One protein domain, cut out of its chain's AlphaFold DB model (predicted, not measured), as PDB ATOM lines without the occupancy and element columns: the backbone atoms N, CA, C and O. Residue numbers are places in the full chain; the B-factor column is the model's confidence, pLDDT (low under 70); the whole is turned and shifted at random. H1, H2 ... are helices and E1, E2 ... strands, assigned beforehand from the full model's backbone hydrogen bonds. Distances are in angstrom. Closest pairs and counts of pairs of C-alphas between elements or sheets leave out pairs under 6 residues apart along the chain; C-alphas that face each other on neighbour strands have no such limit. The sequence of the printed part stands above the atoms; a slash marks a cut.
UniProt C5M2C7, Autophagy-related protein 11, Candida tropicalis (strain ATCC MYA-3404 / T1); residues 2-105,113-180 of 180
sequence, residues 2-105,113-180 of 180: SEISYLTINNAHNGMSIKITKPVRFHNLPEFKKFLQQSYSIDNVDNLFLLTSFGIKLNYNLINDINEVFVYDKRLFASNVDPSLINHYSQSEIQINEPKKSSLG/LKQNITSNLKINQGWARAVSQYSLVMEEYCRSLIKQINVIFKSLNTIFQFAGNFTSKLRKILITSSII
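What this domain is: This is residues 2 to 105 and 113 to 180 of the 180 residues of the protein "Autophagy-related protein 11" of Candida tropicalis (strain ATCC MYA-3404 / T1) (UniProt C5M2C7). A small, strongly twisted sheet of four strands packs on residues 147 to 162 of one very long helix, H4, which crosses the strands and makes the length of the whole. The shorter helix H1 covers the opposite face of the sheet, and the unnamed residues 91 to 105 run out from H3 toward the beginning of H4. The 172 printed residues hold four named helices and four named strands, in the order E1 E2 H1 E3 E4 H2 H3 H4; the class is mixed, helices and strands. The sheet is mixed, in the order E2 E1 E4 E3. The whole is extended, with a radius of gyration of the C-alphas of 24.1 A and spans of 100 by 46 by 26 A.

Where its parts are: In the sheet, E1 is residues 6 to 11, 16.0 A long, beginning at C-alpha 6 (14.574, -33.078, 1.874). E2 is residues 17 to 21, E3 residues 48 to 52, and E4 residues 68 to 73, 16.9 A long. H4, residues 117 to 178, measures 90.8 A from C-alpha 117 (54.351, -9.531, -28.909) to C-alpha 178 (-26.837, -46.223, -11.406). H1 is residues 29 to 39, 15.1 A; H2 is residues 74 to 77 and H3 residues 83 to 90.

How they stand to each other: The inner strands E1 and E4 are parallel at 24 degrees, with N 10 and O 69 2.8 A apart, within hydrogen-bond range. The hairpin E1 and E2 is antiparallel at 157 degrees, with N 9 and O 18 at 2.8 A; the hairpin E3 and E4 is antiparallel at 152 degrees, with N 70 and O 51 at 2.8 A. E2, H1, E3 form a split strand-helix-strand unit, two strands running the same way with E1 and E4 between them, and its crossover is right-handed. H4 is on the sheet at a height of 9.1 A and runs across the strands, at 79 degrees to E2 on the local plane; the closest C-alphas of E4 and H4 are those of Phe 70 and Ser 155, 6.5 A. H1 is on the opposite face at a height of 9.2 A, across the strands at 70 degrees to E4 on the local plane. H2 and H3 are close but not clearly touching, with the closest C-alphas, of Leu 76 and Ile 86, 7.7 A apart. H3 and H4 are apart. Every O i to N i+4 pair is within hydrogen-bond range in H1 and H4, 3 of 4 in H3; H2 is too short for such a pair, and its one O i to N i+3 pair is within range.

The domain as a whole: The two C-alphas farthest apart are those of Gln 115 and Ile 180, 100.1 A. Residues 77 to 84, 113 to 119 and 167 to 180 stand free. Residues 106 to 112 are not printed, and C-alphas 105 and 113 are 13.4 A apart across this cut, in the link from H3 to H4. The link from E3 to E4, 15 residues, is long. The mean pLDDT of the printed part is 88.1; residue 2 and residues 92 to 96, 103 to 105, 113 to 116 and 177 to 180 are under 70.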
ATOM      1  N   SER A   2      23.025 -39.224  10.778       59.66
ATOM      2  CA  SER A   2      21.655 -39.045  10.274       59.66
ATOM      3  C   SER A   2      21.730 -38.372   8.903       59.66
ATOM      4  O   SER A   2      22.302 -37.290   8.774       59.66
ATOM      5  N   GLU A   3      21.230 -39.052   7.876       81.81
ATOM      6  CA  GLU A   3      21.183 -38.534   6.513       81.81
ATOM      7  C   GLU A   3      20.128 -37.419   6.451       81.81
ATOM      8  O   GLU A   3      18.968 -37.621   6.821       81.81
ATOM      9  N   ILE A   4      20.539 -36.210   6.062       85.94
ATOM     10  CA  ILE A   4      19.627 -35.065   5.968       85.94
ATOM     11  C   ILE A   4      18.640 -35.342   4.829       85.94
ATOM     12  O   ILE A   4      19.046 -35.483   3.675       85.94
ATOM     13  N   SER A   5      17.345 -35.396   5.144       93.31
ATOM     14  CA  SER A   5      16.285 -35.617   4.159       93.31
ATOM     15  C   SER A   5      15.627 -34.304   3.732       93.31
ATOM     16  O   SER A   5      15.555 -33.334   4.491       93.31
ATOM     17  N   TYR A   6      15.146 -34.272   2.490       96.06
ATOM     18  CA  TYR A   6      14.574 -33.078   1.874       96.06
ATOM     19  C   TYR A   6      13.222 -33.385   1.239       96.06
ATOM     20  O   TYR A   6      13.005 -34.463   0.686       96.06
ATOM     21  N   LEU A   7      12.336 -32.399   1.278       97.12
ATOM     22  CA  LEU A   7      11.184 -32.292   0.403       97.12
ATOM     23  C   LEU A   7      11.576 -31.424  -0.799       97.12
ATOM     24  O   LEU A   7      11.977 -30.273  -0.628       97.12
ATOM     25  N   THR A   8      11.464 -31.970  -2.008       97.69
ATOM     26  CA  THR A   8      11.690 -31.216  -3.246       97.69
ATOM     27  C   THR A   8      10.365 -30.671  -3.759       97.69
ATOM     28  O   THR A   8       9.420 -31.422  -3.994       97.69
ATOM     29  N   ILE A   9      10.291 -29.360  -3.934       97.94
ATOM     30  CA  ILE A   9       9.152 -28.676  -4.528       97.94
ATOM     31  C   ILE A   9       9.517 -28.294  -5.946       97.94
ATOM     32  O   ILE A   9      10.501 -27.595  -6.149       97.94
ATOM     33  N   ASN A  10       8.730 -28.743  -6.910       97.75
ATOM     34  CA  ASN A  10       8.942 -28.489  -8.323       97.75
ATOM     35  C   ASN A  10       7.858 -27.552  -8.842       97.75
ATOM     36  O   ASN A  10       6.671 -27.862  -8.742       97.75
ATOM     37  N   ASN A  11       8.255 -26.442  -9.448       96.31
ATOM     38  CA  ASN A  11       7.363 -25.646 -10.270       96.31
ATOM     39  C   ASN A  11       7.161 -26.368 -11.605       96.31
ATOM     40  O   ASN A  11       8.108 -26.600 -12.357       96.31
ATOM     41  N   ALA A  12       5.917 -26.750 -11.875       96.38
ATOM     42  CA  ALA A  12       5.564 -27.547 -13.038       96.38
ATOM     43  C   ALA A  12       5.709 -26.801 -14.371       96.38
ATOM     44  O   ALA A  12       5.774 -27.442 -15.418       96.38
ATOM     45  N   HIS A  13       5.745 -25.468 -14.332       94.00
ATOM     46  CA  HIS A  13       5.636 -24.614 -15.513       94.00
ATOM     47  C   HIS A  13       6.992 -24.164 -16.051       94.00
ATOM     48  O   HIS A  13       7.169 -24.093 -17.261       94.00
ATOM     49  N   ASN A  14       7.963 -23.915 -15.169       92.69
ATOM     50  CA  ASN A  14       9.326 -23.520 -15.553       92.69
ATOM     51  C   ASN A  14      10.403 -24.538 -15.133       92.69
ATOM     52  O   ASN A  14      11.586 -24.346 -15.395       92.69
ATOM     53  N   GLY A  15      10.014 -25.624 -14.457       93.38
ATOM     54  CA  GLY A  15      10.929 -26.682 -14.038       93.38
ATOM     55  C   GLY A  15      11.880 -26.302 -12.899       93.38
ATOM     56  O   GLY A  15      12.796 -27.069 -12.599       93.38
ATOM     57  N   MET A  16      11.695 -25.142 -12.259       93.19
ATOM     58  CA  MET A  16      12.502 -24.731 -11.109       93.19
ATOM     59  C   MET A  16      12.148 -25.544  -9.866       93.19
ATOM     60  O   MET A  16      10.975 -25.777  -9.571       93.19
ATOM     61  N   SER A  17      13.162 -25.899  -9.076       95.06
ATOM     62  CA  SER A  17      12.979 -26.692  -7.862       95.06
ATOM     63  C   SER A  17      13.527 -25.994  -6.622       95.06
ATOM     64  O   SER A  17      14.619 -25.433  -6.648       95.06
ATOM     65  N   ILE A  18      12.803 -26.103  -5.512       95.69
ATOM     66  CA  ILE A  18      13.223 -25.654  -4.182       95.69
ATOM     67  C   ILE A  18      13.333 -26.883  -3.285       95.69
ATOM     68  O   ILE A  18      12.472 -27.759  -3.313       95.69
ATOM     69  N   LYS A  19      14.387 -26.963  -2.471       96.00
ATOM     70  CA  LYS A  19      14.541 -28.024  -1.472       96.00
ATOM     71  C   LYS A  19      14.270 -27.467  -0.084       96.00
ATOM     72  O   LYS A  19      14.872 -26.475   0.312       96.00
ATOM     73  N   ILE A  20      13.396 -28.136   0.654       96.06
ATOM     74  CA  ILE A  20      13.060 -27.812   2.039       96.06
ATOM     75  C   ILE A  20      13.552 -28.960   2.907       96.06
ATOM     76  O   ILE A  20      13.201 -30.116   2.672       96.06
ATOM     77  N   THR A  21      14.383 -28.661   3.898       95.38
ATOM     78  CA  THR A  21      14.890 -29.673   4.828       95.38
ATOM     79  C   THR A  21      13.747 -30.234   5.669       95.38
ATOM     80  O   THR A  21      12.909 -29.479   6.165       95.38
ATOM     81  N   LYS A  22      13.713 -31.555   5.848       94.25
ATOM     82  CA  LYS A  22      12.756 -32.202   6.746       94.25
ATOM     83  C   LYS A  22      13.245 -32.136   8.207       94.25
ATOM     84  O   LYS A  22      14.452 -32.195   8.443       94.25
ATOM     85  N   PRO A  23      12.337 -32.042   9.193       94.38
ATOM     86  CA  PRO A  23      10.886 -31.956   9.033       94.38
ATOM     87  C   PRO A  23      10.443 -30.582   8.514       94.38
ATOM     88  O   PRO A  23      10.974 -29.546   8.916       94.38
ATOM     89  N   VAL A  24       9.445 -30.587   7.633       94.81
ATOM     90  CA  VAL A  24       8.797 -29.387   7.106       94.81
ATOM     91  C   VAL A  24       8.069 -28.686   8.249       94.81
ATOM     92  O   VAL A  24       7.240 -29.291   8.927       94.81
ATOM     93  N   ARG A  25       8.403 -27.411   8.478       93.31
ATOM     94  CA  ARG A  25       8.007 -26.670   9.688       93.31
ATOM     95  C   ARG A  25       6.772 -25.779   9.538       93.31
ATOM     96  O   ARG A  25       6.433 -25.090  10.490       93.31
ATOM     97  N   PHE A  26       6.106 -25.764   8.383       95.25
ATOM     98  CA  PHE A  26       4.849 -25.018   8.247       95.25
ATOM     99  C   PHE A  26       3.726 -25.783   8.953       95.25
ATOM    100  O   PHE A  26       3.613 -27.003   8.804       95.25
ATOM    101  N   HIS A  27       2.892 -25.092   9.724       91.94
ATOM    102  CA  HIS A  27       1.917 -25.761  10.587       91.94
ATOM    103  C   HIS A  27       0.704 -26.276   9.814       91.94
ATOM    104  O   HIS A  27       0.031 -27.209  10.250       91.94
ATOM    105  N   ASN A  28       0.411 -25.677   8.662       95.25
ATOM    106  CA  ASN A  28      -0.767 -25.990   7.867       95.25
ATOM    107  C   ASN A  28      -0.536 -25.727   6.369       95.25
ATOM    108  O   ASN A  28       0.427 -25.081   5.949       95.25
ATOM    109  N   LEU A  29      -1.461 -26.236   5.550       96.12
ATOM    110  CA  LEU A  29      -1.427 -26.074   4.098       96.12
ATOM    111  C   LEU A  29      -1.480 -24.600   3.642       96.12
ATOM    112  O   LEU A  29      -0.745 -24.269   2.712       96.12
ATOM    113  N   PRO A  30      -2.308 -23.710   4.228       96.38
ATOM    114  CA  PRO A  30      -2.295 -22.285   3.892       96.38
ATOM    115  C   PRO A  30      -0.932 -21.601   4.070       96.38
ATOM    116  O   PRO A  30      -0.481 -20.920   3.151       96.38
ATOM    117  N   GLU A  31      -0.249 -21.805   5.199       96.69
ATOM    118  CA  GLU A  31       1.095 -21.260   5.445       96.69
ATOM    119  C   GLU A  31       2.104 -21.769   4.420       96.69
ATOM    120  O   GLU A  31       2.854 -20.990   3.832       96.69
ATOM    121  N   PHE A  32       2.070 -23.074   4.153       97.25
ATOM    122  CA  PHE A  32       2.922 -23.685   3.145       97.25
ATOM    123  C   PHE A  32       2.662 -23.096   1.753       97.25
ATOM    124  O   PHE A  32       3.592 -22.707   1.050       97.25
ATOM    125  N   LYS A  33       1.391 -22.948   1.364       97.38
ATOM    126  CA  LYS A  33       1.005 -22.296   0.110       97.38
ATOM    127  C   LYS A  33       1.466 -20.844   0.043       97.38
ATOM    128  O   LYS A  33       1.894 -20.424  -1.021       97.38
ATOM    129  N   LYS A  34       1.414 -20.091   1.144       96.94
ATOM    130  CA  LYS A  34       1.905 -18.708   1.195       96.94
ATOM    131  C   LYS A  34       3.413 -18.637   0.946       96.94
ATOM    132  O   LYS A  34       3.862 -17.812   0.159       96.94
ATOM    133  N   PHE A  35       4.182 -19.551   1.537       96.44
ATOM    134  CA  PHE A  35       5.611 -19.680   1.245       96.44
ATOM    135  C   PHE A  35       5.869 -19.976  -0.241       96.44
ATOM    136  O   PHE A  35       6.706 -19.324  -0.862       96.44
ATOM    137  N   LEU A  36       5.128 -20.915  -0.839       96.75
ATOM    138  CA  LEU A  36       5.268 -21.245  -2.263       96.75
ATOM    139  C   LEU A  36       4.857 -20.090  -3.176       96.75
ATOM    140  O   LEU A  36       5.503 -19.837  -4.187       96.75
ATOM    141  N   GLN A  37       3.794 -19.387  -2.800       95.38
ATOM    142  CA  GLN A  37       3.269 -18.226  -3.500       95.38
ATOM    143  C   GLN A  37       4.319 -17.116  -3.590       95.38
ATOM    144  O   GLN A  37       4.550 -16.591  -4.673       95.38
ATOM    145  N   GLN A  38       5.008 -16.830  -2.484       93.81
ATOM    146  CA  GLN A  38       6.120 -15.879  -2.451       93.81
ATOM    147  C   GLN A  38       7.338 -16.391  -3.226       93.81
ATOM    148  O   GLN A  38       7.930 -15.651  -4.002       93.81
ATOM    149  N   SER A  39       7.690 -17.665  -3.045       93.50
ATOM    150  CA  SER A  39       8.894 -18.250  -3.648       93.50
ATOM    151  C   SER A  39       8.829 -18.323  -5.175       93.50
ATOM    152  O   SER A  39       9.859 -18.234  -5.833       93.50
ATOM    153  N   TYR A  40       7.631 -18.489  -5.737       92.00
ATOM    154  CA  TYR A  40       7.402 -18.541  -7.183       92.00
ATOM    155  C   TYR A  40       6.712 -17.290  -7.738       92.00
ATOM    156  O   TYR A  40       6.300 -17.310  -8.888       92.00
ATOM    157  N   SER A  41       6.575 -16.224  -6.940       89.81
ATOM    158  CA  SER A  41       5.940 -14.958  -7.347       89.81
ATOM    159  C   SER A  41       4.549 -15.118  -7.983       89.81
ATOM    160  O   SER A  41       4.209 -14.453  -8.956       89.81
ATOM    161  N   ILE A  42       3.723 -16.007  -7.429       90.38
ATOM    162  CA  ILE A  42       2.355 -16.247  -7.909       90.38
ATOM    163  C   ILE A  42       1.402 -15.258  -7.225       90.38
ATOM    164  O   ILE A  42       1.520 -15.005  -6.033       90.38
ATOM    165  N   ASP A  43       0.427 -14.694  -7.934       86.75
ATOM    166  CA  ASP A  43      -0.362 -13.575  -7.380       86.75
ATOM    167  C   ASP A  43      -1.242 -13.963  -6.183       86.75
ATOM    168  O   ASP A  43      -1.478 -13.162  -5.282       86.75
ATOM    169  N   ASN A  44      -1.750 -15.198  -6.163       91.38
ATOM    170  CA  ASN A  44      -2.680 -15.660  -5.135       91.38
ATOM    171  C   ASN A  44      -2.453 -17.146  -4.802       91.38
ATOM    172  O   ASN A  44      -2.301 -17.983  -5.693       91.38
ATOM    173  N   VAL A  45      -2.486 -17.488  -3.510       94.44
ATOM    174  CA  VAL A  45      -2.408 -18.866  -2.984       94.44
ATOM    175  C   VAL A  45      -3.510 -19.785  -3.519       94.44
ATOM    176  O   VAL A  45      -3.328 -21.008  -3.604       94.44
ATOM    177  N   ASP A  46      -4.646 -19.208  -3.903       94.38
ATOM    178  CA  ASP A  46      -5.747 -19.933  -4.515       94.38
ATOM    179  C   ASP A  46      -5.388 -20.422  -5.902       94.38
ATOM    180  O   ASP A  46      -5.883 -21.478  -6.278       94.38
ATOM    181  N   ASN A  47      -4.494 -19.745  -6.629       94.81
ATOM    182  CA  ASN A  47      -4.013 -20.190  -7.937       94.81
ATOM    183  C   ASN A  47      -3.100 -21.415  -7.833       94.81
ATOM    184  O   ASN A  47      -2.932 -22.120  -8.823       94.81
ATOM    185  N   LEU A  48      -2.579 -21.726  -6.642       96.69
ATOM    186  CA  LEU A  48      -1.732 -22.892  -6.422       96.69
ATOM    187  C   LEU A  48      -2.549 -24.182  -6.368       96.69
ATOM    188  O   LEU A  48      -3.386 -24.399  -5.479       96.69
ATOM    189  N   PHE A  49      -2.211 -25.095  -7.263       96.44
ATOM    190  CA  PHE A  49      -2.658 -26.473  -7.262       96.44
ATOM    191  C   PHE A  49      -1.461 -27.399  -7.039       96.44
ATOM    192  O   PHE A  49      -0.463 -27.316  -7.744       96.44
ATOM    193  N   LEU A  50      -1.542 -28.242  -6.007       97.62
ATOM    194  CA  LEU A  50      -0.418 -29.049  -5.530       97.62
ATOM    195  C   LEU A  50      -0.710 -30.532  -5.729       97.62
ATOM    196  O   LEU A  50      -1.718 -31.036  -5.219       97.62
ATOM    197  N   LEU A  51       0.192 -31.226  -6.418       97.81
ATOM    198  CA  LEU A  51       0.140 -32.670  -6.622       97.81
ATOM    199  C   LEU A  51       1.364 -33.348  -6.010       97.81
ATOM    200  O   LEU A  51       2.466 -32.813  -6.018       97.81
ATOM    201  N   THR A  52       1.163 -34.554  -5.503       96.75
ATOM    202  CA  THR A  52       2.247 -35.500  -5.213       96.75
ATOM    203  C   THR A  52       2.770 -36.115  -6.513       96.75
ATOM    204  O   THR A  52       2.113 -36.019  -7.552       96.75
ATOM    205  N   SER A  53       3.907 -36.808  -6.456       94.12
ATOM    206  CA  SER A  53       4.488 -37.537  -7.597       94.12
ATOM    207  C   SER A  53       3.583 -38.610  -8.214       94.12
ATOM    208  O   SER A  53       3.822 -39.034  -9.340       94.12
ATOM    209  N   PHE A  54       2.528 -39.029  -7.511       92.44
ATOM    210  CA  PHE A  54       1.549 -40.015  -7.981       92.44
ATOM    211  C   PHE A  54       0.320 -39.387  -8.659       92.44
ATOM    212  O   PHE A  54      -0.696 -40.052  -8.862       92.44
ATOM    213  N   GLY A  55       0.346 -38.076  -8.922       93.19
ATOM    214  CA  GLY A  55      -0.803 -37.373  -9.492       93.19
ATOM    215  C   GLY A  55      -1.995 -37.325  -8.535       93.19
ATOM    216  O   GLY A  55      -3.146 -37.363  -8.959       93.19
ATOM    217  N   ILE A  56      -1.750 -37.277  -7.224       93.94
ATOM    218  CA  ILE A  56      -2.797 -37.134  -6.203       93.94
ATOM    219  C   ILE A  56      -2.674 -35.749  -5.581       93.94
ATOM    220  O   ILE A  56      -1.563 -35.319  -5.259       93.94
ATOM    221  N   LYS A  57      -3.809 -35.063  -5.385       95.56
ATOM    222  CA  LYS A  57      -3.855 -33.777  -4.677       95.56
ATOM    223  C   LYS A  57      -3.169 -33.908  -3.319       95.56
ATOM    224  O   LYS A  57      -3.455 -34.842  -2.572       95.56
ATOM    225  N   LEU A  58      -2.287 -32.964  -3.005       96.38
ATOM    226  CA  LEU A  58      -1.510 -32.995  -1.771       96.38
ATOM    227  C   LEU A  58      -2.419 -33.081  -0.533       96.38
ATOM    228  O   LEU A  58      -3.225 -32.184  -0.283       96.38
ATOM    229  N   ASN A  59      -2.230 -34.135   0.260       95.69
ATOM    230  CA  ASN A  59      -2.696 -34.202   1.639       95.69
ATOM    231  C   ASN A  59      -1.569 -33.701   2.549       95.69
ATOM    232  O   ASN A  59      -0.554 -34.376   2.704       95.69
ATOM    233  N   TYR A  60      -1.742 -32.513   3.129       95.94
ATOM    234  CA  TYR A  60      -0.687 -31.851   3.899       95.94
ATOM    235  C   TYR A  60      -0.253 -32.638   5.144       95.94
ATOM    236  O   TYR A  60       0.899 -32.549   5.549       95.94
ATOM    237  N   ASN A  61      -1.126 -33.483   5.695       95.31
ATOM    238  CA  ASN A  61      -0.792 -34.322   6.848       95.31
ATOM    239  C   ASN A  61       0.352 -35.310   6.555       95.31
ATOM    240  O   ASN A  61       0.999 -35.774   7.484       95.31
ATOM    241  N   LEU A  62       0.617 -35.601   5.277       95.00
ATOM    242  CA  LEU A  62       1.663 -36.520   4.819       95.00
ATOM    243  C   LEU A  62       2.907 -35.787   4.289       95.00
ATOM    244  O   LEU A  62       3.764 -36.397   3.655       95.00
ATOM    245  N   ILE A  63       3.020 -34.469   4.500       95.75
ATOM    246  CA  ILE A  63       4.080 -33.640   3.896       95.75
ATOM    247  C   ILE A  63       5.497 -34.098   4.277       95.75
ATOM    248  O   ILE A  63       6.426 -33.962   3.483       95.75
ATOM    249  N   ASN A  64       5.663 -34.671   5.472       94.56
ATOM    250  CA  ASN A  64       6.945 -35.190   5.949       94.56
ATOM    251  C   ASN A  64       7.267 -36.595   5.418       94.56
ATOM    252  O   ASN A  64       8.443 -36.958   5.350       94.56
ATOM    253  N   ASP A  65       6.261 -37.340   4.957       93.94
ATOM    254  CA  ASP A  65       6.421 -38.700   4.429       93.94
ATOM    255  C   ASP A  65       6.705 -38.698   2.923       93.94
ATOM    256  O   ASP A  65       7.353 -39.600   2.394       93.94
ATOM    257  N   ILE A  66       6.275 -37.652   2.215       95.31
ATOM    258  CA  ILE A  66       6.517 -37.497   0.778       95.31
ATOM    259  C   ILE A  66       7.840 -36.786   0.494       95.31
ATOM    260  O   ILE A  66       8.306 -35.960   1.274       95.31
ATOM    261  N   ASN A  67       8.451 -37.089  -0.648       95.38
ATOM    262  CA  ASN A  67       9.754 -36.527  -1.032       95.38
ATOM    263  C   ASN A  67       9.653 -35.453  -2.118       95.38
ATOM    264  O   ASN A  67      10.600 -34.691  -2.315       95.38
ATOM    265  N   GLU A  68       8.518 -35.381  -2.815       96.56
ATOM    266  CA  GLU A  68       8.341 -34.515  -3.973       96.56
ATOM    267  C   GLU A  68       6.907 -33.976  -4.061       96.56
ATOM    268  O   GLU A  68       5.937 -34.713  -3.853       96.56
ATOM    269  N   VAL A  69       6.782 -32.688  -4.381       97.94
ATOM    270  CA  VAL A  69       5.510 -32.003  -4.651       97.94
ATOM    271  C   VAL A  69       5.651 -31.168  -5.916       97.94
ATOM    272  O   VAL A  69       6.621 -30.433  -6.080       97.94
ATOM    273  N   PHE A  70       4.648 -31.242  -6.782       98.25
ATOM    274  CA  PHE A  70       4.531 -30.451  -7.999       98.25
ATOM    275  C   PHE A  70       3.531 -29.315  -7.799       98.25
ATOM    276  O   PHE A  70       2.401 -29.537  -7.354       98.25
ATOM    277  N   VAL A  71       3.958 -28.102  -8.133       97.94
ATOM    278  CA  VAL A  71       3.199 -26.860  -8.002       97.94
ATOM    279  C   VAL A  71       2.750 -26.408  -9.378       97.94
ATOM    280  O   VAL A  71       3.576 -26.158 -10.250       97.94
ATOM    281  N   TYR A  72       1.443 -26.261  -9.544       97.06
ATOM    282  CA  TYR A  72       0.820 -25.762 -10.758       97.06
ATOM    283  C   TYR A  72       0.073 -24.464 -10.460       97.06
ATOM    284  O   TYR A  72      -0.734 -24.400  -9.535       97.06
ATOM    285  N   ASP A  73       0.293 -23.447 -11.279       95.50
ATOM    286  CA  ASP A  73      -0.589 -22.288 -11.399       95.50
ATOM    287  C   ASP A  73      -1.818 -22.639 -12.250       95.50
ATOM    288  O   ASP A  73      -1.694 -22.957 -13.434       95.50
ATOM    289  N   LYS A  74      -3.006 -22.593 -11.640       93.81
ATOM    290  CA  LYS A  74      -4.286 -22.903 -12.292       93.81
ATOM    291  C   LYS A  74      -4.614 -21.975 -13.458       93.81
ATOM    292  O   LYS A  74      -5.344 -22.384 -14.356       93.81
ATOM    293  N   ARG A  75      -4.113 -20.739 -13.447       93.19
ATOM    294  CA  ARG A  75      -4.446 -19.736 -14.468       93.19
ATOM    295  C   ARG A  75      -3.947 -20.136 -15.852       93.19
ATOM    296  O   ARG A  75      -4.584 -19.802 -16.841       93.19
ATOM    297  N   LEU A  76      -2.871 -20.920 -15.915       92.38
ATOM    298  CA  LEU A  76      -2.337 -21.467 -17.164       92.38
ATOM    299  C   LEU A  76      -3.209 -22.581 -17.774       92.38
ATOM    300  O   LEU A  76      -2.980 -22.968 -18.913       92.38
ATOM    301  N   PHE A  77      -4.219 -23.077 -17.051       90.25
ATOM    302  CA  PHE A  77      -5.210 -24.029 -17.574       90.25
ATOM    303  C   PHE A  77      -6.524 -23.354 -17.992       90.25
ATOM    304  O   PHE A  77      -7.474 -24.042 -18.367       90.25
ATOM    305  N   ALA A  78      -6.617 -22.025 -17.892       88.81
ATOM    306  CA  ALA A  78      -7.778 -21.291 -18.374       88.81
ATOM    307  C   ALA A  78      -7.843 -21.336 -19.908       88.81
ATOM    308  O   ALA A  78      -6.818 -21.389 -20.581       88.81
ATOM    309  N   SER A  79      -9.051 -21.269 -20.474       87.00
ATOM    310  CA  SER A  79      -9.237 -21.267 -21.933       87.00
ATOM    311  C   SER A  79      -8.585 -20.059 -22.615       87.00
ATOM    312  O   SER A  79      -8.104 -20.185 -23.735       87.00
ATOM    313  N   ASN A  80      -8.535 -18.918 -21.920       88.75
ATOM    314  CA  ASN A  80      -7.853 -17.705 -22.358       88.75
ATOM    315  C   ASN A  80      -6.785 -17.345 -21.323       88.75
ATOM    316  O   ASN A  80      -7.109 -16.870 -20.233       88.75
ATOM    317  N   VAL A  81      -5.524 -17.598 -21.662       89.69
ATOM    318  CA  VAL A  81      -4.374 -17.297 -20.804       89.69
ATOM    319  C   VAL A  81      -3.804 -15.936 -21.190       89.69
ATOM    320  O   VAL A  81      -3.560 -15.679 -22.367       89.69
ATOM    321  N   ASP A  82      -3.573 -15.074 -20.201       89.06
ATOM    322  CA  ASP A  82      -2.894 -13.795 -20.410       89.06
ATOM    323  C   ASP A  82      -1.443 -14.029 -20.889       89.06
ATOM    324  O   ASP A  82      -0.673 -14.695 -20.186       89.06
ATOM    325  N   PRO A  83      -1.023 -13.480 -22.045       89.50
ATOM    326  CA  PRO A  83       0.359 -13.563 -22.510       89.50
ATOM    327  C   PRO A  83       1.393 -13.052 -21.498       89.50
ATOM    328  O   PRO A  83       2.514 -13.560 -21.458       89.50
ATOM    329  N   SER A  84       1.031 -12.075 -20.657       89.19
ATOM    330  CA  SER A  84       1.921 -11.553 -19.615       89.19
ATOM    331  C   SER A  84       2.293 -12.634 -18.587       89.19
ATOM    332  O   SER A  84       3.448 -12.735 -18.172       89.19
ATOM    333  N   LEU A  85       1.339 -13.514 -18.263       89.81
ATOM    334  CA  LEU A  85       1.533 -14.639 -17.358       89.81
ATOM    335  C   LEU A  85       2.438 -15.707 -17.973       89.81
ATOM    336  O   LEU A  85       3.262 -16.287 -17.274       89.81
ATOM    337  N   ILE A  86       2.315 -15.964 -19.276       88.12
ATOM    338  CA  ILE A  86       3.206 -16.902 -19.977       88.12
ATOM    339  C   ILE A  86       4.643 -16.377 -19.927       88.12
ATOM    340  O   ILE A  86       5.556 -17.118 -19.558       88.12
ATOM    341  N   ASN A  87       4.824 -15.083 -20.209       87.50
ATOM    342  CA  ASN A  87       6.132 -14.434 -20.175       87.50
ATOM    343  C   ASN A  87       6.801 -14.527 -18.798       87.50
ATOM    344  O   ASN A  87       8.015 -14.704 -18.725       87.50
ATOM    345  N   HIS A  88       6.022 -14.468 -17.714       87.44
ATOM    346  CA  HIS A  88       6.532 -14.638 -16.353       87.44
ATOM    347  C   HIS A  88       7.234 -15.991 -16.142       87.44
ATOM    348  O   HIS A  88       8.264 -16.049 -15.477       87.44
ATOM    349  N   TYR A  89       6.727 -17.074 -16.742       86.75
ATOM    350  CA  TYR A  89       7.332 -18.406 -16.611       86.75
ATOM    351  C   TYR A  89       8.415 -18.703 -17.653       86.75
ATOM    352  O   TYR A  89       9.218 -19.610 -17.439       86.75
ATOM    353  N   SER A  90       8.455 -17.967 -18.767       82.00
ATOM    354  CA  SER A  90       9.439 -18.173 -19.838       82.00
ATOM    355  C   SER A  90      10.696 -17.308 -19.712       82.00
ATOM    356  O   SER A  90      11.644 -17.501 -20.471       82.00
ATOM    357  N   GLN A  91      10.719 -16.333 -18.801       71.62
ATOM    358  CA  GLN A  91      11.898 -15.502 -18.570       71.62
ATOM    359  C   GLN A  91      13.008 -16.320 -17.900       71.62
ATOM    360  O   GLN A  91      12.916 -16.706 -16.738       71.62
ATOM    361  N   SER A  92      14.089 -16.574 -18.637       64.69
ATOM    362  CA  SER A  92      15.314 -17.133 -18.074       64.69
ATOM    363  C   SER A  92      16.082 -16.033 -17.337       64.69
ATOM    364  O   SER A  92      16.563 -15.091 -17.966       64.69
ATOM    365  N   GLU A  93      16.250 -16.162 -16.020       63.69
ATOM    366  CA  GLU A  93      17.039 -15.214 -15.211       63.69
ATOM    367  C   GLU A  93      18.533 -15.190 -15.589       63.69
ATOM    368  O   GLU A  93      19.249 -14.235 -15.291       63.69
ATOM    369  N   ILE A  94      19.021 -16.233 -16.265       65.12
ATOM    370  CA  ILE A  94      20.434 -16.382 -16.610       65.12
ATOM    371  C   ILE A  94      20.705 -15.686 -17.948       65.12
ATOM    372  O   ILE A  94      20.542 -16.266 -19.019       65.12
ATOM    373  N   GLN A  95      21.154 -14.432 -17.880       65.44
ATOM    374  CA  GLN A  95      21.745 -13.741 -19.025       65.44
ATOM    375  C   GLN A  95      23.232 -14.087 -19.106       65.44
ATOM    376  O   GLN A  95      24.039 -13.617 -18.302       65.44
ATOM    377  N   ILE A  96      23.607 -14.927 -20.071       68.38
ATOM    378  CA  ILE A  96      25.016 -15.236 -20.316       68.38
ATOM    379  C   ILE A  96      25.568 -14.184 -21.272       68.38
ATOM    380  O   ILE A  96      25.231 -14.159 -22.453       68.38
ATOM    381  N   ASN A  97      26.414 -13.300 -20.753       72.50
ATOM    382  CA  ASN A  97      27.053 -12.275 -21.568       72.50
ATOM    383  C   ASN A  97      28.119 -12.907 -22.464       72.50
ATOM    384  O   ASN A  97      29.122 -13.427 -21.972       72.50
ATOM    385  N   GLU A  98      27.910 -12.836 -23.774       79.19
ATOM    386  CA  GLU A  98      28.865 -13.338 -24.755       79.19
ATOM    387  C   GLU A  98      30.200 -12.573 -24.655       79.19
ATOM    388  O   GLU A  98      30.213 -11.335 -24.584       79.19
ATOM    389  N   PRO A  99      31.352 -13.270 -24.641       80.75
ATOM    390  CA  PRO A  99      32.646 -12.614 -24.643       80.75
ATOM    391  C   PRO A  99      32.820 -11.806 -25.931       80.75
ATOM    392  O   PRO A  99      32.513 -12.257 -27.033       80.75
ATOM    393  N   LYS A 100      33.381 -10.600 -25.802       79.94
ATOM    394  CA  LYS A 100      33.708  -9.760 -26.960       79.94
ATOM    395  C   LYS A 100      34.671 -10.496 -27.902       79.94
ATOM    396  O   LYS A 100      35.556 -11.232 -27.457       79.94
ATOM    397  N   LYS A 101      34.529 -10.256 -29.209       78.75
ATOM    398  CA  LYS A 101      35.433 -10.799 -30.236       78.75
ATOM    399  C   LYS A 101      36.883 -10.385 -29.960       78.75
ATOM    400  O   LYS A 101      37.138  -9.273 -29.500       78.75
ATOM    401  N   SER A 102      37.825 -11.282 -30.259       74.75
ATOM    402  CA  SER A 102      39.256 -11.009 -30.097       74.75
ATOM    403  C   SER A 102      39.692  -9.835 -30.975       74.75
ATOM    404  O   SER A 102      39.367  -9.777 -32.162       74.75
ATOM    405  N   SER A 103      40.473  -8.919 -30.407       69.31
ATOM    406  CA  SER A 103      41.022  -7.766 -31.124       69.31
ATOM    407  C   SER A 103      42.246  -8.107 -31.986       69.31
ATOM    408  O   SER A 103      42.687  -7.258 -32.757       69.31
ATOM    409  N   LEU A 104      42.794  -9.331 -31.897       65.69
ATOM    410  CA  LEU A 104      44.017  -9.723 -32.617       65.69
ATOM    411  C   LEU A 104      43.862  -9.811 -34.148       65.69
ATOM    412  O   LEU A 104      44.872  -9.841 -34.843       65.69
ATOM    413  N   GLY A 105      42.635  -9.842 -34.679       58.91
ATOM    414  CA  GLY A 105      42.370  -9.967 -36.121       58.91
ATOM    415  C   GLY A 105      41.913  -8.687 -36.828       58.91
ATOM    416  O   GLY A 105      41.694  -8.724 -38.033       58.91
ATOM    417  N   LEU A 113      56.163  -6.440 -36.512       54.66
ATOM    418  CA  LEU A 113      55.547  -7.427 -35.613       54.66
ATOM    419  C   LEU A 113      56.280  -7.710 -34.280       54.66
ATOM    420  O   LEU A 113      55.759  -8.449 -33.450       54.66
ATOM    421  N   LYS A 114      57.482  -7.166 -34.047       51.72
ATOM    422  CA  LYS A 114      58.354  -7.523 -32.917       51.72
ATOM    423  C   LYS A 114      58.175  -6.676 -31.652       51.72
ATOM    424  O   LYS A 114      58.489  -7.173 -30.578       51.72
ATOM    425  N   GLN A 115      57.666  -5.443 -31.727       54.16
ATOM    426  CA  GLN A 115      57.695  -4.533 -30.564       54.16
ATOM    427  C   GLN A 115      56.533  -4.694 -29.566       54.16
ATOM    428  O   GLN A 115      56.582  -4.111 -28.490       54.16
ATOM    429  N   ASN A 116      55.517  -5.514 -29.857       65.56
ATOM    430  CA  ASN A 116      54.345  -5.668 -28.978       65.56
ATOM    431  C   ASN A 116      53.839  -7.120 -28.861       65.56
ATOM    432  O   ASN A 116      52.665  -7.376 -28.609       65.56
ATOM    433  N   ILE A 117      54.726  -8.108 -29.022       71.94
ATOM    434  CA  ILE A 117      54.351  -9.531 -28.909       71.94
ATOM    435  C   ILE A 117      53.832  -9.840 -27.499       71.94
ATOM    436  O   ILE A 117      52.785 -10.462 -27.346       71.94
ATOM    437  N   THR A 118      54.507  -9.359 -26.453       77.31
ATOM    438  CA  THR A 118      54.120  -9.627 -25.059       77.31
ATOM    439  C   THR A 118      52.766  -9.018 -24.687       77.31
ATOM    440  O   THR A 118      51.990  -9.652 -23.974       77.31
ATOM    441  N   SER A 119      52.454  -7.808 -25.156       76.31
ATOM    442  CA  SER A 119      51.160  -7.158 -24.902       76.31
ATOM    443  C   SER A 119      50.032  -7.861 -25.659       76.31
ATOM    444  O   SER A 119      49.008  -8.179 -25.054       76.31
ATOM    445  N   ASN A 120      50.253  -8.227 -26.923       77.06
ATOM    446  CA  ASN A 120      49.300  -9.009 -27.714       77.06
ATOM    447  C   ASN A 120      49.038 -10.398 -27.116       77.06
ATOM    448  O   ASN A 120      47.889 -10.827 -27.041       77.06
ATOM    449  N   LEU A 121      50.074 -11.084 -26.622       81.50
ATOM    450  CA  LEU A 121      49.921 -12.366 -25.931       81.50
ATOM    451  C   LEU A 121      49.122 -12.225 -24.631       81.50
ATOM    452  O   LEU A 121      48.272 -13.068 -24.357       81.50
ATOM    453  N   LYS A 122      49.331 -11.152 -23.854       83.06
ATOM    454  CA  LYS A 122      48.535 -10.867 -22.646       83.06
ATOM    455  C   LYS A 122      47.067 -10.587 -22.974       83.06
ATOM    456  O   LYS A 122      46.190 -11.105 -22.287       83.06
ATOM    457  N   ILE A 123      46.795  -9.813 -24.027       82.62
ATOM    458  CA  ILE A 123      45.428  -9.547 -24.505       82.62
ATOM    459  C   ILE A 123      44.760 -10.854 -24.944       82.62
ATOM    460  O   ILE A 123      43.648 -11.151 -24.508       82.62
ATOM    461  N   ASN A 124      45.460 -11.677 -25.730       84.81
ATOM    462  CA  ASN A 124      44.953 -12.975 -26.162       84.81
ATOM    463  C   ASN A 124      44.698 -13.919 -24.980       84.81
ATOM    464  O   ASN A 124      43.679 -14.597 -24.934       84.81
ATOM    465  N   GLN A 125      45.596 -13.938 -23.993       86.69
ATOM    466  CA  GLN A 125      45.433 -14.731 -22.778       86.69
ATOM    467  C   GLN A 125      44.211 -14.277 -21.965       86.69
ATOM    468  O   GLN A 125      43.476 -15.116 -21.449       86.69
ATOM    469  N   GLY A 126      43.976 -12.966 -21.855       86.31
ATOM    470  CA  GLY A 126      42.786 -12.410 -21.210       86.31
ATOM    471  C   GLY A 126      41.497 -12.808 -21.930       86.31
ATOM    472  O   GLY A 126      40.560 -13.284 -21.292       86.31
ATOM    473  N   TRP A 127      41.480 -12.699 -23.260       88.69
ATOM    474  CA  TRP A 127      40.357 -13.141 -24.087       88.69
ATOM    475  C   TRP A 127      40.104 -14.650 -23.963       88.69
ATOM    476  O   TRP A 127      38.976 -15.058 -23.701       88.69
ATOM    477  N   ALA A 128      41.146 -15.480 -24.053       88.44
ATOM    478  CA  ALA A 128      41.033 -16.931 -23.915       88.44
ATOM    479  C   ALA A 128      40.479 -17.341 -22.538       88.44
ATOM    480  O   ALA A 128      39.649 -18.245 -22.452       88.44
ATOM    481  N   ARG A 129      40.875 -16.646 -21.462       89.62
ATOM    482  CA  ARG A 129      40.292 -16.844 -20.123       89.62
ATOM    483  C   ARG A 129      38.813 -16.471 -20.081       89.62
ATOM    484  O   ARG A 129      38.031 -17.240 -19.535       89.62
ATOM    485  N   ALA A 130      38.432 -15.336 -20.666       88.44
ATOM    486  CA  ALA A 130      37.034 -14.908 -20.718       88.44
ATOM    487  C   ALA A 130      36.161 -15.905 -21.500       88.44
ATOM    488  O   ALA A 130      35.087 -16.272 -21.036       88.44
ATOM    489  N   VAL A 131      36.649 -16.409 -22.640       90.25
ATOM    490  CA  VAL A 131      35.972 -17.462 -23.415       90.25
ATOM    491  C   VAL A 131      35.865 -18.755 -22.611       90.25
ATOM    492  O   VAL A 131      34.800 -19.359 -22.568       90.25
ATOM    493  N   SER A 132      36.933 -19.170 -21.927       91.12
ATOM    494  CA  SER A 132      36.900 -20.370 -21.087       91.12
ATOM    495  C   SER A 132      35.888 -20.250 -19.946       91.12
ATOM    496  O   SER A 132      35.158 -21.203 -19.693       91.12
ATOM    497  N   GLN A 133      35.817 -19.098 -19.275       90.06
ATOM    498  CA  GLN A 133      34.823 -18.841 -18.230       90.06
ATOM    499  C   GLN A 133      33.401 -18.841 -18.794       90.06
ATOM    500  O   GLN A 133      32.519 -19.468 -18.215       90.06
ATOM    501  N   TYR A 134      33.191 -18.202 -19.947       89.88
ATOM    502  CA  TYR A 134      31.906 -18.219 -20.641       89.88
ATOM    503  C   TYR A 134      31.449 -19.645 -20.964       89.88
ATOM    504  O   TYR A 134      30.308 -19.997 -20.683       89.88
ATOM    505  N   SER A 135      32.341 -20.492 -21.487       90.25
ATOM    506  CA  SER A 135      32.020 -21.890 -21.787       90.25
ATOM    507  C   SER A 135      31.607 -22.680 -20.543       90.25
ATOM    508  O   SER A 135      30.676 -23.475 -20.624       90.25
ATOM    509  N   LEU A 136      32.250 -22.443 -19.391       90.56
ATOM    510  CA  LEU A 136      31.876 -23.089 -18.125       90.56
ATOM    511  C   LEU A 136      30.479 -22.658 -17.661       90.56
ATOM    512  O   LEU A 136      29.652 -23.504 -17.332       90.56
ATOM    513  N   VAL A 137      30.186 -21.356 -17.698       90.25
ATOM    514  CA  VAL A 137      28.855 -20.831 -17.344       90.25
ATOM    515  C   VAL A 137      27.786 -21.358 -18.305       90.25
ATOM    516  O   VAL A 137      26.698 -21.741 -17.881       90.25
ATOM    517  N   MET A 138      28.100 -21.435 -19.600       89.69
ATOM    518  CA  MET A 138      27.207 -22.008 -20.606       89.69
ATOM    519  C   MET A 138      26.943 -23.496 -20.356       89.69
ATOM    520  O   MET A 138      25.813 -23.958 -20.503       89.69
ATOM    521  N   GLU A 139      27.952 -24.256 -19.933       92.25
ATOM    522  CA  GLU A 139      27.772 -25.655 -19.556       92.25
ATOM    523  C   GLU A 139      26.827 -25.803 -18.354       92.25
ATOM    524  O   GLU A 139      25.902 -26.620 -18.385       92.25
ATOM    525  N   GLU A 140      27.012 -24.997 -17.306       90.44
ATOM    526  CA  GLU A 140      26.121 -24.975 -16.140       90.44
ATOM    527  C   GLU A 140      24.687 -24.602 -16.523       90.44
ATOM    528  O   GLU A 140      23.733 -25.237 -16.058       90.44
ATOM    529  N   TYR A 141      24.529 -23.633 -17.423       89.75
ATOM    530  CA  TYR A 141      23.233 -23.238 -17.958       89.75
ATOM    531  C   TYR A 141      22.552 -24.374 -18.723       89.75
ATOM    532  O   TYR A 141      21.410 -24.719 -18.416       89.75
ATOM    533  N   CYS A 142      23.260 -25.038 -19.640       91.19
ATOM    534  CA  CYS A 142      22.753 -26.214 -20.347       91.19
ATOM    535  C   CYS A 142      22.339 -27.326 -19.371       91.19
ATOM    536  O   CYS A 142      21.259 -27.905 -19.502       91.19
ATOM    537  N   ARG A 143      23.156 -27.601 -18.344       92.50
ATOM    538  CA  ARG A 143      22.815 -28.572 -17.290       92.50
ATOM    539  C   ARG A 143      21.558 -28.159 -16.518       92.50
ATOM    540  O   ARG A 143      20.764 -29.028 -16.156       92.50
ATOM    541  N   SER A 144      21.373 -26.866 -16.252       90.38
ATOM    542  CA  SER A 144      20.169 -26.329 -15.609       90.38
ATOM    543  C   SER A 144      18.930 -26.522 -16.487       90.38
ATOM    544  O   SER A 144      17.937 -27.078 -16.017       90.38
ATOM    545  N   LEU A 145      19.012 -26.186 -17.780       91.31
ATOM    546  CA  LEU A 145      17.921 -26.381 -18.739       91.31
ATOM    547  C   LEU A 145      17.499 -27.848 -18.839       91.31
ATOM    548  O   LEU A 145      16.311 -28.151 -18.778       91.31
ATOM    549  N   ILE A 146      18.456 -28.779 -18.909       94.38
ATOM    550  CA  ILE A 146      18.157 -30.219 -18.920       94.38
ATOM    551  C   ILE A 146      17.373 -30.623 -17.662       94.38
ATOM    552  O   ILE A 146      16.401 -31.376 -17.748       94.38
ATOM    553  N   LYS A 147      17.761 -30.120 -16.483       93.81
ATOM    554  CA  LYS A 147      17.031 -30.389 -15.232       93.81
ATOM    555  C   LYS A 147      15.612 -29.823 -15.279       93.81
ATOM    556  O   LYS A 147      14.685 -30.558 -14.952       93.81
ATOM    557  N   GLN A 148      15.447 -28.573 -15.713       93.56
ATOM    558  CA  GLN A 148      14.137 -27.926 -15.823       93.56
ATOM    559  C   GLN A 148      13.212 -28.688 -16.778       93.56
ATOM    560  O   GLN A 148      12.097 -29.041 -16.403       93.56
ATOM    561  N   ILE A 149      13.705 -29.045 -17.966       94.50
ATOM    562  CA  ILE A 149      12.969 -29.837 -18.961       94.50
ATOM    563  C   ILE A 149      12.518 -31.174 -18.363       94.50
ATOM    564  O   ILE A 149      11.349 -31.543 -18.469       94.50
ATOM    565  N   ASN A 150      13.414 -31.886 -17.673       96.75
ATOM    566  CA  ASN A 150      13.073 -33.151 -17.023       96.75
ATOM    567  C   ASN A 150      11.987 -32.985 -15.949       96.75
ATOM    568  O   ASN A 150      11.103 -33.835 -15.832       96.75
ATOM    569  N   VAL A 151      12.031 -31.904 -15.167       96.44
ATOM    570  CA  VAL A 151      10.995 -31.590 -14.173       96.44
ATOM    571  C   VAL A 151       9.658 -31.286 -14.852       96.44
ATOM    572  O   VAL A 151       8.632 -31.805 -14.410       96.44
ATOM    573  N   ILE A 152       9.652 -30.521 -15.945       96.06
ATOM    574  CA  ILE A 152       8.438 -30.223 -16.719       96.06
ATOM    575  C   ILE A 152       7.830 -31.517 -17.275       96.06
ATOM    576  O   ILE A 152       6.637 -31.750 -17.096       96.06
ATOM    577  N   PHE A 153       8.629 -32.423 -17.850       97.19
ATOM    578  CA  PHE A 153       8.129 -33.721 -18.326       97.19
ATOM    579  C   PHE A 153       7.557 -34.591 -17.201       97.19
ATOM    580  O   PHE A 153       6.490 -35.191 -17.359       97.19
ATOM    581  N   LYS A 154       8.221 -34.644 -16.040       97.06
ATOM    582  CA  LYS A 154       7.679 -35.332 -14.856       97.06
ATOM    583  C   LYS A 154       6.356 -34.718 -14.401       97.06
ATOM    584  O   LYS A 154       5.428 -35.450 -14.057       97.06
ATOM    585  N   SER A 155       6.258 -33.394 -14.434       97.00
ATOM    586  CA  SER A 155       5.037 -32.665 -14.093       97.00
ATOM    587  C   SER A 155       3.917 -32.993 -15.082       97.00
ATOM    588  O   SER A 155       2.825 -33.378 -14.678       97.00
ATOM    589  N   LEU A 156       4.207 -32.982 -16.384       96.12
ATOM    590  CA  LEU A 156       3.252 -33.364 -17.422       96.12
ATOM    591  C   LEU A 156       2.712 -34.792 -17.213       96.12
ATOM    592  O   LEU A 156       1.506 -35.027 -17.265       96.12
ATOM    593  N   ASN A 157       3.586 -35.747 -16.894       96.56
ATOM    594  CA  ASN A 157       3.155 -37.102 -16.551       96.56
ATOM    595  C   ASN A 157       2.266 -37.117 -15.291       96.56
ATOM    596  O   ASN A 157       1.221 -37.764 -15.255       96.56
ATOM    597  N   THR A 158       2.642 -36.350 -14.267       96.88
ATOM    598  CA  THR A 158       1.908 -36.252 -12.997       96.88
ATOM    599  C   THR A 158       0.500 -35.675 -13.182       96.88
ATOM    600  O   THR A 158      -0.455 -36.191 -12.596       96.88
ATOM    601  N   ILE A 159       0.327 -34.637 -14.008       95.75
ATOM    602  CA  ILE A 159      -0.999 -34.059 -14.273       95.75
ATOM    603  C   ILE A 159      -1.881 -35.011 -15.096       95.75
ATOM    604  O   ILE A 159      -3.081 -35.107 -14.833       95.75
ATOM    605  N   PHE A 160      -1.304 -35.794 -16.017       95.12
ATOM    606  CA  PHE A 160      -2.053 -36.840 -16.721       95.12
ATOM    607  C   PHE A 160      -2.475 -37.981 -15.793       95.12
ATOM    608  O   PHE A 160      -3.622 -38.426 -15.864       95.12
ATOM    609  N   GLN A 161      -1.608 -38.411 -14.873       94.88
ATOM    610  CA  GLN A 161      -1.979 -39.376 -13.832       94.88
ATOM    611  C   GLN A 161      -3.127 -38.846 -12.970       94.88
ATOM    612  O   GLN A 161      -4.086 -39.572 -12.705       94.88
ATOM    613  N   PHE A 162      -3.087 -37.563 -12.598       95.25
ATOM    614  CA  PHE A 162      -4.190 -36.918 -11.889       95.25
ATOM    615  C   PHE A 162      -5.500 -36.957 -12.685       95.25
ATOM    616  O   PHE A 162      -6.527 -37.371 -12.144       95.25
ATOM    617  N   ALA A 163      -5.473 -36.592 -13.969       92.12
ATOM    618  CA  ALA A 163      -6.652 -36.631 -14.832       92.12
ATOM    619  C   ALA A 163      -7.221 -38.057 -14.981       92.12
ATOM    620  O   ALA A 163      -8.438 -38.262 -14.903       92.12
ATOM    621  N   GLY A 164      -6.349 -39.060 -15.124       91.50
ATOM    622  CA  GLY A 164      -6.730 -40.473 -15.165       91.50
ATOM    623  C   GLY A 164      -7.383 -40.947 -13.863       91.50
ATOM    624  O   GLY A 164      -8.476 -41.522 -13.884       91.50
ATOM    625  N   ASN A 165      -6.767 -40.636 -12.718       89.56
ATOM    626  CA  ASN A 165      -7.296 -40.946 -11.387       89.56
ATOM    627  C   ASN A 165      -8.663 -40.291 -11.151       89.56
ATOM    628  O   ASN A 165      -9.584 -40.925 -10.625       89.56
ATOM    629  N   PHE A 166      -8.816 -39.036 -11.575       86.69
ATOM    630  CA  PHE A 166     -10.066 -38.293 -11.474       86.69
ATOM    631  C   PHE A 166     -11.182 -38.935 -12.310       86.69
ATOM    632  O   PHE A 166     -12.267 -39.205 -11.794       86.69
ATOM    633  N   THR A 167     -10.894 -39.271 -13.569       86.75
ATOM    634  CA  THR A 167     -11.859 -39.904 -14.482       86.75
ATOM    635  C   THR A 167     -12.284 -41.289 -13.989       86.75
ATOM    636  O   THR A 167     -13.468 -41.626 -14.000       86.75
ATOM    637  N   SER A 168     -11.333 -42.090 -13.498       85.81
ATOM    638  CA  SER A 168     -11.608 -43.402 -12.898       85.81
ATOM    639  C   SER A 168     -12.522 -43.289 -11.675       85.81
ATOM    640  O   SER A 168     -13.489 -44.044 -11.539       85.81
ATOM    641  N   LYS A 169     -12.275 -42.298 -10.808       84.62
ATOM    642  CA  LYS A 169     -13.118 -42.029  -9.638       84.62
ATOM    643  C   LYS A 169     -14.540 -41.627 -10.038       84.62
ATOM    644  O   LYS A 169     -15.486 -42.163  -9.468       84.62
ATOM    645  N   LEU A 170     -14.697 -40.742 -11.023       81.75
ATOM    646  CA  LEU A 170     -16.016 -40.348 -11.532       81.75
ATOM    647  C   LEU A 170     -16.783 -41.532 -12.118       81.75
ATOM    648  O   LEU A 170     -17.957 -41.711 -11.807       81.75
ATOM    649  N   ARG A 171     -16.113 -42.379 -12.909       79.94
ATOM    650  CA  ARG A 171     -16.723 -43.592 -13.466       79.94
ATOM    651  C   ARG A 171     -17.264 -44.504 -12.365       79.94
ATOM    652  O   ARG A 171     -18.382 -44.989 -12.483       79.94
ATOM    653  N   LYS A 172     -16.493 -44.721 -11.293       82.62
ATOM    654  CA  LYS A 172     -16.941 -45.526 -10.145       82.62
ATOM    655  C   LYS A 172     -18.180 -44.926  -9.484       82.62
ATOM    656  O   LYS A 172     -19.133 -45.657  -9.262       82.62
ATOM    657  N   ILE A 173     -18.176 -43.616  -9.227       82.38
ATOM    658  CA  ILE A 173     -19.318 -42.916  -8.618       82.38
ATOM    659  C   ILE A 173     -20.571 -43.088  -9.480       82.38
ATOM    660  O   ILE A 173     -21.598 -43.489  -8.947       82.38
ATOM    661  N   LEU A 174     -20.463 -42.860 -10.795       76.62
ATOM    662  CA  LEU A 174     -21.580 -42.997 -11.732       76.62
ATOM    663  C   LEU A 174     -22.170 -44.412 -11.724       76.62
ATOM    664  O   LEU A 174     -23.380 -44.559 -11.596       76.62
ATOM    665  N   ILE A 175     -21.322 -45.444 -11.786       79.56
ATOM    666  CA  ILE A 175     -21.769 -46.844 -11.727       79.56
ATOM    667  C   ILE A 175     -22.485 -47.132 -10.404       79.56
ATOM    668  O   ILE A 175     -23.553 -47.731 -10.413       79.56
ATOM    669  N   THR A 176     -21.936 -46.689  -9.269       73.38
ATOM    670  CA  THR A 176     -22.574 -46.895  -7.960       73.38
ATOM    671  C   THR A 176     -23.913 -46.162  -7.858       73.38
ATOM    672  O   THR A 176     -24.852 -46.716  -7.302       73.38
ATOM    673  N   SER A 177     -24.035 -44.961  -8.431       69.56
ATOM    674  CA  SER A 177     -25.302 -44.218  -8.469       69.56
ATOM    675  C   SER A 177     -26.328 -44.763  -9.465       69.56
ATOM    676  O   SER A 177     -27.497 -44.446  -9.327       69.56
ATOM    677  N   SER A 178     -25.923 -45.558 -10.461       64.50
ATOM    678  CA  SER A 178     -26.837 -46.223 -11.406       64.50
ATOM    679  C   SER A 178     -27.374 -47.570 -10.908       64.50
ATOM    680  O   SER A 178     -28.231 -48.157 -11.561       64.50
ATOM    681  N   ILE A 179     -26.834 -48.090  -9.800       57.00
ATOM    682  CA  ILE A 179     -27.218 -49.378  -9.193       57.00
ATOM    683  C   ILE A 179     -28.164 -49.173  -7.984       57.00
ATOM    684  O   ILE A 179     -28.646 -50.144  -7.404       57.00
ATOM    685  N   ILE A 180     -28.468 -47.920  -7.631       47.97
ATOM    686  CA  ILE A 180     -29.467 -47.518  -6.624       47.97
ATOM    687  C   ILE A 180     -30.654 -46.901  -7.360       47.97
ATOM    688  O   ILE A 180     -31.800 -47.225  -6.984       47.97
TER     689      ILE A 180